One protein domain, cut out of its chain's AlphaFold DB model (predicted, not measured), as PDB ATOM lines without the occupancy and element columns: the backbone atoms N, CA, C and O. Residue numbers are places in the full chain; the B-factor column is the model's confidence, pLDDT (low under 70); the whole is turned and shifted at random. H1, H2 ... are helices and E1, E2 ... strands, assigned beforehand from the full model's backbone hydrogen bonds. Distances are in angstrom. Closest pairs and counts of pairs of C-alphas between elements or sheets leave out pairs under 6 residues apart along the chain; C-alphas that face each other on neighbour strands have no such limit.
ATOM      1  N   SER A 541      25.267  85.369  43.119       48.91
ATOM      2  CA  SER A 541      25.017  84.251  44.041       48.91
ATOM      3  C   SER A 541      26.268  83.570  44.617       48.91
ATOM      4  O   SER A 541      26.131  82.818  45.573       48.91
ATOM      5  N   GLY A 542      27.471  83.897  44.124       50.66
ATOM      6  CA  GLY A 542      28.741  83.341  44.610       50.66
ATOM      7  C   GLY A 542      28.925  81.862  44.244       50.66
ATOM      8  O   GLY A 542      28.127  81.011  44.622       50.66
ATOM      9  N   GLY A 543      29.989  81.547  43.499       54.00
ATOM     10  CA  GLY A 543      30.300  80.188  43.032       54.00
ATOM     11  C   GLY A 543      30.521  80.097  41.520       54.00
ATOM     12  O   GLY A 543      30.007  80.912  40.752       54.00
ATOM     13  N   VAL A 544      31.304  79.100  41.091       61.56
ATOM     14  CA  VAL A 544      31.575  78.826  39.671       61.56
ATOM     15  C   VAL A 544      30.663  77.708  39.182       61.56
ATOM     16  O   VAL A 544      30.747  76.585  39.673       61.56
ATOM     17  N   TYR A 545      29.817  77.989  38.192       65.44
ATOM     18  CA  TYR A 545      29.003  76.958  37.546       65.44
ATOM     19  C   TYR A 545      28.886  77.191  36.040       65.44
ATOM     20  O   TYR A 545      28.997  78.312  35.538       65.44
ATOM     21  N   LYS A 546      28.702  76.086  35.317       75.00
ATOM     22  CA  LYS A 546      28.692  76.010  33.857       75.00
ATOM     23  C   LYS A 546      27.281  75.698  33.376       75.00
ATOM     24  O   LYS A 546      26.636  74.801  33.916       75.00
ATOM     25  N   GLU A 547      26.812  76.412  32.364       72.19
ATOM     26  CA  GLU A 547      25.479  76.243  31.787       72.19
ATOM     27  C   GLU A 547      25.582  76.148  30.266       72.19
ATOM     28  O   GLU A 547      26.261  76.954  29.632       72.19
ATOM     29  N   GLN A 548      24.884  75.187  29.663       78.25
ATOM     30  CA  GLN A 548      24.718  75.188  28.213       78.25
ATOM     31  C   GLN A 548      23.662  76.214  27.811       78.25
ATOM     32  O   GLN A 548      22.534  76.195  28.302       78.25
ATOM     33  N   ILE A 549      24.027  77.094  26.885       77.50
ATOM     34  CA  ILE A 549      23.189  78.223  26.464       77.50
ATOM     35  C   ILE A 549      22.504  77.988  25.118       77.50
ATOM     36  O   ILE A 549      21.923  78.914  24.556       77.50
ATOM     37  N   ALA A 550      22.518  76.754  24.608       75.06
ATOM     38  CA  ALA A 550      21.779  76.382  23.406       75.06
ATOM     39  C   ALA A 550      20.293  76.794  23.522       75.06
ATOM     40  O   ALA A 550      19.648  76.606  24.553       75.06
ATOM     41  N   ASN A 551      19.752  77.393  22.461       71.44
ATOM     42  CA  ASN A 551      18.425  78.011  22.360       71.44
ATOM     43  C   ASN A 551      18.145  79.245  23.245       71.44
ATOM     44  O   ASN A 551      17.042  79.802  23.149       71.44
ATOM     45  N   GLN A 552      19.104  79.741  24.035       73.56
ATOM     46  CA  GLN A 552      18.937  80.998  24.774       73.56
ATOM     47  C   GLN A 552      19.055  82.218  23.848       73.56
ATOM     48  O   GLN A 552      19.805  82.218  22.870       73.56
ATOM     49  N   SER A 553      18.294  83.277  24.146       71.31
ATOM     50  CA  SER A 553      18.353  84.529  23.383       71.31
ATOM     51  C   SER A 553      19.620  85.313  23.715       71.31
ATOM     52  O   SER A 553      19.925  85.546  24.883       71.31
ATOM     53  N   VAL A 554      20.287  85.823  22.680       70.62
ATOM     54  CA  VAL A 554      21.453  86.714  22.791       70.62
ATOM     55  C   VAL A 554      21.130  87.985  23.593       70.62
ATOM     56  O   VAL A 554      21.996  88.522  24.285       70.62
ATOM     57  N   SER A 555      19.870  88.442  23.579       65.31
ATOM     58  CA  SER A 555      19.426  89.604  24.366       65.31
ATOM     59  C   SER A 555      19.504  89.400  25.882       65.31
ATOM     60  O   SER A 555      19.710  90.376  26.602       65.31
ATOM     61  N   ALA A 556      19.424  88.156  26.374       63.72
ATOM     62  CA  ALA A 556      19.557  87.849  27.801       63.72
ATOM     63  C   ALA A 556      20.952  88.201  28.353       63.72
ATOM     64  O   ALA A 556      21.097  88.446  29.550       63.72
ATOM     65  N   PHE A 557      21.944  88.286  27.463       66.81
ATOM     66  CA  PHE A 557      23.352  88.530  27.762       66.81
ATOM     67  C   PHE A 557      23.813  89.956  27.409       66.81
ATOM     68  O   PHE A 557      24.967  90.301  27.635       66.81
ATOM     69  N   GLY A 558      22.946  90.812  26.853       65.31
ATOM     70  CA  GLY A 558      23.292  92.214  26.573       65.31
ATOM     71  C   GLY A 558      24.461  92.411  25.594       65.31
ATOM     72  O   GLY A 558      25.193  93.396  25.699       65.31
ATOM     73  N   LEU A 559      24.653  91.480  24.654       70.31
ATOM     74  CA  LEU A 559      25.798  91.465  23.742       70.31
ATOM     75  C   LEU A 559      25.723  92.593  22.684       70.31
ATOM     76  O   LEU A 559      24.698  92.736  22.011       70.31
ATOM     77  N   PRO A 560      26.786  93.403  22.508       65.75
ATOM     78  CA  PRO A 560      26.801  94.501  21.543       65.75
ATOM     79  C   PRO A 560      26.938  93.993  20.101       65.75
ATOM     80  O   PRO A 560      27.656  93.037  19.836       65.75
ATOM     81  N   GLY A 561      26.281  94.657  19.145       64.56
ATOM     82  CA  GLY A 561      26.491  94.408  17.709       64.56
ATOM     83  C   GLY A 561      25.836  93.145  17.134       64.56
ATOM     84  O   GLY A 561      25.897  92.943  15.923       64.56
ATOM     85  N   VAL A 562      25.160  92.341  17.960       67.50
ATOM     86  CA  VAL A 562      24.401  91.152  17.544       67.50
ATOM     87  C   VAL A 562      22.902  91.422  17.697       67.50
ATOM     88  O   VAL A 562      22.470  92.121  18.615       67.50
ATOM     89  N   SER A 563      22.083  90.903  16.780       70.88
ATOM     90  CA  SER A 563      20.627  91.072  16.852       70.88
ATOM     91  C   SER A 563      20.076  90.441  18.132       70.88
ATOM     92  O   SER A 563      20.272  89.256  18.374       70.88
ATOM     93  N   GLY A 564      19.313  91.197  18.928       63.50
ATOM     94  CA  GLY A 564      18.699  90.681  20.161       63.50
ATOM     95  C   GLY A 564      17.695  89.540  19.935       63.50
ATOM     96  O   GLY A 564      17.339  88.837  20.877       63.50
ATOM     97  N   LYS A 565      17.255  89.332  18.687       65.75
ATOM     98  CA  LYS A 565      16.387  88.214  18.283       65.75
ATOM     99  C   LYS A 565      17.161  86.925  17.983       65.75
ATOM    100  O   LYS A 565      16.533  85.884  17.812       65.75
ATOM    101  N   ASP A 566      18.486  87.001  17.892       75.31
ATOM    102  CA  ASP A 566      19.343  85.857  17.599       75.31
ATOM    103  C   ASP A 566      19.435  84.921  18.817       75.31
ATOM    104  O   ASP A 566      19.294  85.349  19.971       75.31
ATOM    105  N   LYS A 567      19.630  83.629  18.556       78.88
ATOM    106  CA  LYS A 567      19.720  82.577  19.579       78.88
ATOM    107  C   LYS A 567      21.021  81.808  19.422       78.88
ATOM    108  O   LYS A 567      21.509  81.646  18.306       78.88
ATOM    109  N   PHE A 568      21.557  81.305  20.525       78.56
ATOM    110  CA  PHE A 568      22.689  80.382  20.483       78.56
ATOM    111  C   PHE A 568      22.236  79.019  19.935       78.56
ATOM    112  O   PHE A 568      21.240  78.468  20.396       78.56
ATOM    113  N   ILE A 569      22.943  78.490  18.937       82.75
ATOM    114  CA  ILE A 569      22.771  77.115  18.435       82.75
ATOM    115  C   ILE A 569      23.552  76.146  19.325       82.75
ATOM    116  O   ILE A 569      23.079  75.054  19.616       82.75
ATOM    117  N   ASP A 570      24.739  76.567  19.747       77.12
ATOM    118  CA  ASP A 570      25.659  75.800  20.576       77.12
ATOM    119  C   ASP A 570      26.459  76.781  21.437       77.12
ATOM    120  O   ASP A 570      26.708  77.912  21.008       77.12
ATOM    121  N   GLY A 571      26.832  76.381  22.645       74.00
ATOM    122  CA  GLY A 571      27.646  77.212  23.518       74.00
ATOM    123  C   GLY A 571      27.473  76.958  25.008       74.00
ATOM    124  O   GLY A 571      26.480  76.395  25.473       74.00
ATOM    125  N   GLU A 572      28.448  77.448  25.759       80.75
ATOM    126  CA  GLU A 572      28.561  77.368  27.205       80.75
ATOM    127  C   GLU A 572      28.703  78.779  27.795       80.75
ATOM    128  O   GLU A 572      29.450  79.618  27.282       80.75
ATOM    129  N   ALA A 573      27.990  79.032  28.889       77.56
ATOM    130  CA  ALA A 573      28.212  80.168  29.767       77.56
ATOM    131  C   ALA A 573      28.785  79.681  31.101       77.56
ATOM    132  O   ALA A 573      28.209  78.820  31.765       77.56
ATOM    133  N   VAL A 574      29.915  80.252  31.508       81.06
ATOM    134  CA  VAL A 574      30.571  79.980  32.788       81.06
ATOM    135  C   VAL A 574      30.395  81.193  33.684       81.06
ATOM    136  O   VAL A 574      30.953  82.259  33.417       81.06
ATOM    137  N   PHE A 575      29.611  81.034  34.740       77.00
ATOM    138  CA  PHE A 575      29.399  82.057  35.756       77.00
ATOM    139  C   PHE A 575      30.521  81.959  36.784       77.00
ATOM    140  O   PHE A 575      30.862  80.861  37.214       77.00
ATOM    141  N   GLY A 576      31.108  83.089  37.165       68.62
ATOM    142  CA  GLY A 576      32.139  83.137  38.195       68.62
ATOM    143  C   GLY A 576      32.324  84.537  38.775       68.62
ATOM    144  O   GLY A 576      31.634  85.490  38.410       68.62
ATOM    145  N   ASP A 577      33.302  84.684  39.667       65.06
ATOM    146  CA  ASP A 577      33.450  85.883  40.507       65.06
ATOM    147  C   ASP A 577      33.713  87.180  39.729       65.06
ATOM    148  O   ASP A 577      33.415  88.275  40.216       65.06
ATOM    149  N   LYS A 578      34.233  87.062  38.501       61.44
ATOM    150  CA  LYS A 578      34.534  88.186  37.600       61.44
ATOM    151  C   LYS A 578      33.409  88.495  36.599       61.44
ATOM    152  O   LYS A 578      33.491  89.510  35.908       61.44
ATOM    153  N   GLY A 579      32.353  87.678  36.534       72.38
ATOM    154  CA  GLY A 579      31.254  87.812  35.575       72.38
ATOM    155  C   GLY A 579      30.917  86.499  34.862       72.38
ATOM    156  O   GLY A 579      31.170  85.419  35.390       72.38
ATOM    157  N   VAL A 580      30.345  86.587  33.662       77.38
ATOM    158  CA  VAL A 580      29.931  85.428  32.858       77.38
ATOM    159  C   VAL A 580      30.770  85.326  31.600       77.38
ATOM    160  O   VAL A 580      30.740  86.220  30.760       77.38
ATOM    161  N   THR A 581      31.504  84.229  31.456       81.81
ATOM    162  CA  THR A 581      32.255  83.927  30.236       81.81
ATOM    163  C   THR A 581      31.355  83.165  29.281       81.81
ATOM    164  O   THR A 581      30.799  82.143  29.663       81.81
ATOM    165  N   ILE A 582      31.193  83.656  28.059       81.75
ATOM    166  CA  ILE A 582      30.387  83.043  27.004       81.75
ATOM    167  C   ILE A 582      31.319  82.503  25.934       81.75
ATOM    168  O   ILE A 582      32.168  83.241  25.432       81.75
ATOM    169  N   HIS A 583      31.081  81.257  25.548       84.25
ATOM    170  CA  HIS A 583      31.663  80.610  24.383       84.25
ATOM    171  C   HIS A 583      30.528  79.984  23.590       84.25
ATOM    172  O   HIS A 583      29.923  79.025  24.055       84.25
ATOM    173  N   GLY A 584      30.173  80.518  22.427       80.62
ATOM    174  CA  GLY A 584      29.017  79.991  21.709       80.62
ATOM    175  C   GLY A 584      28.819  80.539  20.313       80.62
ATOM    176  O   GLY A 584      29.304  81.608  19.952       80.62
ATOM    177  N   LYS A 585      28.064  79.791  19.518       83.94
ATOM    178  CA  LYS A 585      27.711  80.123  18.146       83.94
ATOM    179  C   LYS A 585      26.236  80.484  18.049       83.94
ATOM    180  O   LYS A 585      25.384  79.734  18.517       83.94
ATOM    181  N   THR A 586      25.918  81.596  17.399       82.88
ATOM    182  CA  THR A 586      24.540  82.042  17.174       82.88
ATOM    183  C   THR A 586      23.982  81.570  15.834       82.88
ATOM    184  O   THR A 586      24.728  81.222  14.912       82.88
ATOM    185  N   ALA A 587      22.655  81.586  15.705       77.56
ATOM    186  CA  ALA A 587      21.961  81.273  14.460       77.56
ATOM    187  C   ALA A 587      22.249  82.283  13.344       77.56
ATOM    188  O   ALA A 587      22.288  81.907  12.174       77.56
ATOM    189  N   GLY A 588      22.567  83.527  13.700       72.62
ATOM    190  CA  GLY A 588      23.099  84.547  12.796       72.62
ATOM    191  C   GLY A 588      24.552  84.330  12.352       72.62
ATOM    192  O   GLY A 588      25.095  85.188  11.660       72.62
ATOM    193  N   GLY A 589      25.196  83.218  12.724       74.06
ATOM    194  CA  GLY A 589      26.541  82.868  12.262       74.06
ATOM    195  C   GLY A 589      27.673  83.598  12.987       74.06
ATOM    196  O   GLY A 589      28.773  83.694  12.437       74.06
ATOM    197  N   TRP A 590      27.417  84.110  14.195       80.56
ATOM    198  CA  TRP A 590      28.433  84.693  15.069       80.56
ATOM    199  C   TRP A 590      28.983  83.643  16.027       80.56
ATOM    200  O   TRP A 590      28.228  83.037  16.773       80.56
ATOM    201  N   ASN A 591      30.297  83.461  16.042       84.62
ATOM    202  CA  ASN A 591      31.031  82.799  17.110       84.62
ATOM    203  C   ASN A 591      31.433  83.868  18.127       84.62
ATOM    204  O   ASN A 591      32.074  84.854  17.760       84.62
ATOM    205  N   ILE A 592      31.022  83.701  19.374       83.00
ATOM    206  CA  ILE A 592      31.164  84.675  20.450       83.00
ATOM    207  C   ILE A 592      31.997  84.029  21.545       83.00
ATOM    208  O   ILE A 592      31.578  83.025  22.111       83.00
ATOM    209  N   ASP A 593      33.137  84.639  21.850       83.88
ATOM    210  CA  ASP A 593      34.044  84.215  22.910       83.88
ATOM    211  C   ASP A 593      34.412  85.436  23.757       83.88
ATOM    212  O   ASP A 593      35.116  86.336  23.290       83.88
ATOM    213  N   GLY A 594      33.925  85.519  24.994       80.19
ATOM    214  CA  GLY A 594      34.205  86.687  25.828       80.19
ATOM    215  C   GLY A 594      33.558  86.697  27.201       80.19
ATOM    216  O   GLY A 594      32.623  85.960  27.482       80.19
ATOM    217  N   LEU A 595      34.054  87.582  28.057       81.00
ATOM    218  CA  LEU A 595      33.574  87.815  29.411       81.00
ATOM    219  C   LEU A 595      32.594  88.991  29.438       81.00
ATOM    220  O   LEU A 595      32.910  90.088  28.987       81.00
ATOM    221  N   ILE A 596      31.433  88.794  30.046       76.62
ATOM    222  CA  ILE A 596      30.545  89.863  30.496       76.62
ATOM    223  C   ILE A 596      30.818  90.079  31.975       76.62
ATOM    224  O   ILE A 596      30.499  89.220  32.791       76.62
ATOM    225  N   ASN A 597      31.395  91.215  32.349       75.06
ATOM    226  CA  ASN A 597      31.636  91.491  33.765       75.06
ATOM    227  C   ASN A 597      30.317  91.770  34.531       75.06
ATOM    228  O   ASN A 597      29.250  91.948  33.937       75.06
ATOM    229  N   LYS A 598      30.397  91.890  35.862       68.06
ATOM    230  CA  LYS A 598      29.240  92.183  36.740       68.06
ATOM    231  C   LYS A 598      28.495  93.483  36.404       68.06
ATOM    232  O   LYS A 598      27.324  93.627  36.734       68.06
ATOM    233  N   ASN A 599      29.149  94.403  35.697       63.41
ATOM    234  CA  ASN A 599      28.561  95.660  35.239       63.41
ATOM    235  C   ASN A 599      27.841  95.518  33.879       63.41
ATOM    236  O   ASN A 599      27.382  96.522  33.336       63.41
ATOM    237  N   GLY A 600      27.763  94.316  33.293       63.53
ATOM    238  CA  GLY A 600      27.152  94.060  31.980       63.53
ATOM    239  C   GLY A 600      28.037  94.446  30.796       63.53
ATOM    240  O   GLY A 600      27.538  94.801  29.729       63.53
ATOM    241  N   GLN A 601      29.357  94.460  30.991       73.56
ATOM    242  CA  GLN A 601      30.329  94.898  29.991       73.56
ATOM    243  C   GLN A 601      30.939  93.708  29.264       73.56
ATOM    244  O   GLN A 601      31.647  92.933  29.895       73.56
ATOM    245  N   PHE A 602      30.697  93.590  27.954       71.75
ATOM    246  CA  PHE A 602      31.294  92.532  27.138       71.75
ATOM    247  C   PHE A 602      32.742  92.861  26.754       71.75
ATOM    248  O   PHE A 602      33.009  93.900  26.149       71.75
ATOM    249  N   THR A 603      33.644  91.939  27.060       75.56
ATOM    250  CA  THR A 603      35.065  91.971  26.722       75.56
ATOM    251  C   THR A 603      35.410  90.657  26.047       75.56
ATOM    252  O   THR A 603      35.328  89.599  26.666       75.56
ATOM    253  N   GLY A 604      35.765  90.695  24.770       74.06
ATOM    254  CA  GLY A 604      35.983  89.478  24.001       74.06
ATOM    255  C   GLY A 604      35.874  89.686  22.505       74.06
ATOM    256  O   GLY A 604      35.869  90.814  22.008       74.06
ATOM    257  N   VAL A 605      35.801  88.578  21.779       78.38
ATOM    258  CA  VAL A 605      35.829  88.549  20.322       78.38
ATOM    259  C   VAL A 605      34.544  87.930  19.784       78.38
ATOM    260  O   VAL A 605      34.070  86.904  20.258       78.38
ATOM    261  N   MET A 606      33.989  88.563  18.759       76.06
ATOM    262  CA  MET A 606      32.852  88.079  17.988       76.06
ATOM    263  C   MET A 606      33.289  87.908  16.537       76.06
ATOM    264  O   MET A 606      33.726  88.867  15.902       76.06
ATOM    265  N   LYS A 607      33.178  86.700  15.991       81.44
ATOM    266  CA  LYS A 607      33.603  86.378  14.623       81.44
ATOM    267  C   LYS A 607      32.450  85.823  13.812       81.44
ATOM    268  O   LYS A 607      31.743  84.933  14.257       81.44
ATOM    269  N   THR A 608      32.321  86.273  12.583       77.44
ATOM    270  CA  THR A 608      31.545  85.624  11.531       77.44
ATOM    271  C   THR A 608      32.472  85.352  10.346       77.44
ATOM    272  O   THR A 608      33.618  85.806  10.344       77.44
ATOM    273  N   GLY A 609      32.011  84.614   9.336       68.06
ATOM    274  CA  GLY A 609      32.846  84.195   8.201       68.06
ATOM    275  C   GLY A 609      33.613  85.346   7.534       68.06
ATOM    276  O   GLY A 609      34.755  85.159   7.128       68.06
ATOM    277  N   ASN A 610      33.023  86.548   7.509       71.50
ATOM    278  CA  ASN A 610      33.574  87.697   6.786       71.50
ATOM    279  C   ASN A 610      33.967  88.873   7.705       71.50
ATOM    280  O   ASN A 610      34.394  89.919   7.216       71.50
ATOM    281  N   LYS A 611      33.807  88.753   9.032       74.50
ATOM    282  CA  LYS A 611      33.997  89.878   9.961       74.50
ATOM    283  C   LYS A 611      34.384  89.420  11.366       74.50
ATOM    284  O   LYS A 611      33.786  88.503  11.908       74.50
ATOM    285  N   GLU A 612      35.348  90.090  11.981       78.94
ATOM    286  CA  GLU A 612      35.790  89.867  13.359       78.94
ATOM    287  C   GLU A 612      35.745  91.194  14.127       78.94
ATOM    288  O   GLU A 612      36.285  92.204  13.681       78.94
ATOM    289  N   LEU A 613      35.071  91.202  15.270       74.88
ATOM    290  CA  LEU A 613      34.903  92.350  16.151       74.88
ATOM    291  C   LEU A 613      35.497  92.015  17.512       74.88
ATOM    292  O   LEU A 613      35.166  90.987  18.092       74.88
ATOM    293  N   GLN A 614      36.340  92.892  18.037       78.81
ATOM    294  CA  GLN A 614      36.872  92.778  19.385       78.81
ATOM    295  C   GLN A 614      36.369  93.940  20.226       78.81
ATOM    296  O   GLN A 614      36.457  95.104  19.825       78.81
ATOM    297  N   TYR A 615      35.873  93.602  21.405       67.88
ATOM    298  CA  TYR A 615      35.359  94.541  22.381       67.88
ATOM    299  C   TYR A 615      36.193  94.476  23.650       67.88
ATOM    300  O   TYR A 615      36.590  93.394  24.084       67.88
ATOM    301  N   ASP A 616      36.405  95.637  24.251       68.94
ATOM    302  CA  ASP A 616      36.944  95.771  25.594       68.94
ATOM    303  C   ASP A 616      35.972  96.609  26.414       68.94
ATOM    304  O   ASP A 616      35.608  97.721  26.023       68.94
ATOM    305  N   HIS A 617      35.456  96.034  27.496       69.38
ATOM    306  CA  HIS A 617      34.461  96.661  28.356       69.38
ATOM    307  C   HIS A 617      33.306  97.308  27.562       69.38
ATOM    308  O   HIS A 617      32.832  98.394  27.881       69.38
ATOM    309  N   GLY A 618      32.784  96.640  26.531       57.03
ATOM    310  CA  GLY A 618      31.664  97.084  25.687       57.03
ATOM    311  C   GLY A 618      31.988  98.158  24.640       57.03
ATOM    312  O   GLY A 618      31.080  98.569  23.919       57.03
ATOM    313  N   VAL A 619      33.246  98.583  24.518       60.75
ATOM    314  CA  VAL A 619      33.719  99.492  23.465       60.75
ATOM    315  C   VAL A 619      34.392  98.667  22.361       60.75
ATOM    316  O   VAL A 619      35.214  97.807  22.681       60.75
ATOM    317  N   PRO A 620      34.063  98.866  21.069       63.12
ATOM    318  CA  PRO A 620      34.756  98.177  19.986       63.12
ATOM    319  C   PRO A 620      36.187  98.711  19.878       63.12
ATOM    320  O   PRO A 620      36.398  99.875  19.546       63.12
ATOM    321  N   ILE A 621      37.172  97.857  20.145       65.94
ATOM    322  CA  ILE A 621      38.593  98.212  20.042       65.94
ATOM    323  C   ILE A 621      39.195  97.802  18.700       65.94
ATOM    324  O   ILE A 621      40.214  98.353  18.290       65.94
ATOM    325  N   LYS A 622      38.569  96.853  17.992       67.44
ATOM    326  CA  LYS A 622      39.072  96.359  16.711       67.44
ATOM    327  C   LYS A 622      37.960  95.785  15.844       67.44
ATOM    328  O   LYS A 622      37.156  94.982  16.309       67.44
ATOM    329  N   GLU A 623      37.957  96.148  14.570       73.19
ATOM    330  CA  GLU A 623      37.092  95.572  13.543       73.19
ATOM    331  C   GLU A 623      37.954  95.075  12.382       73.19
ATOM    332  O   GLU A 623      38.706  95.833  11.781       73.19
ATOM    333  N   LYS A 624      37.840  93.794  12.048       70.94
ATOM    334  CA  LYS A 624      38.452  93.173  10.877       70.94
ATOM    335  C   LYS A 624      37.364  92.740   9.909       70.94
ATOM    336  O   LYS A 624      36.414  92.074  10.306       70.94
ATOM    337  N   ILE A 625      37.508  93.096   8.641       71.75
ATOM    338  CA  ILE A 625      36.602  92.725   7.555       71.75
ATOM    339  C   ILE A 625      37.416  91.965   6.514       71.75
ATOM    340  O   ILE A 625      38.429  92.470   6.021       71.75
ATOM    341  N   PHE A 626      36.957  90.764   6.186       66.81
ATOM    342  CA  PHE A 626      37.537  89.911   5.158       66.81
ATOM    343  C   PHE A 626      36.712  90.071   3.880       66.81
ATOM    344  O   PHE A 626      35.530  89.726   3.846       66.81
ATOM    345  N   GLY A 627      37.322  90.653   2.850       62.09
ATOM    346  CA  GLY A 627      36.721  90.806   1.531       62.09
ATOM    347  C   GLY A 627      36.787  89.508   0.730       62.09
ATOM    348  O   GLY A 627      37.743  88.741   0.838       62.09
TER     349      GLY A 627
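What this domain is: This is residues 541 to 627 of the 1133 residues of a protein of Desulfurobacterium atlanticum (UniProt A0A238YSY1). The domain is one long, twisted sheet of seven strands set side by side in chain order, like a slab one layer thick. Between E1 and E2 the chain leaves the sheet in a loop, residues 549 to 567, which passes over part of the sheet and holds the short helix H1. The printed part has 87 residues with one named helix and seven named strands, in the order E1, H1, E2, E3, E4, E5, E6, E7; the sheet's order is E1 - E2 - E3 - E4 - E5 - E6 - E7, antiparallel throughout, and the class is mostly strand. It is compact by its radius of gyration of the C-alphas, 12.4 A, while the outline is elongated, 44 by 26 by 17 A.

How they stand to each other: E1, residues 545 to 548, is an edge strand and the antiparallel neighbour of E2, residues 568 to 576, at 172 degrees, with N 547 and O 573 2.8 A apart. Between them in the chain comes H1, residues 554 to 557, which is on the sheet but only grazes it; its closest C-alphas to E2 are those of Val 554 and Phe 568, 6.9 A apart. H1 is too short for any O i to N i+4 pair, and its one O i to N i+3 pair is within hydrogen-bond range. From E2 onward the strands form a meander, each the antiparallel neighbour of the one before, in successive hairpins. E2 and E3, residues 579 to 586, have N 574 and O 581 at 2.8 A; E2 bends by 55 degrees at residue 571 and E3 by 57 degrees at residue 583. E3 and E4, residues 591 to 597, have N 582 and O 594 at 2.8 A. E4 and E5, residues 602 to 608, have N 593 and O 605 at 2.9 A. E5 and E6, residues 611 to 616, have N 606 and O 613 at 2.8 A. E6 and E7, residues 619 to 626, have N 614 and O 622 at 2.8 A. E7 is the other edge strand, and E1 and E7 are apart.

Where its parts are: E1 begins at C-alpha 545, (29.003, 76.958, 37.546), and is 10.4 A long; H1 measures 5.6 A. E2 is 20.3 A long, E3 20.4 A, E4 18.8 A, E5 17.1 A and E6 17.0 A. E7 is 21.0 A long and ends at C-alpha 626, (37.537, 89.911, 5.158).

The domain as a whole: The C-alphas of Ser 541 and Gly 627, the two farthest apart, are 44.6 A apart. The printed part has no cut and no long link; H1 to E2 is short and the others are tight. The mean pLDDT of the printed part is 72.2, with 31 residues under 70, among them residues 541 to 545 and 615 to 622.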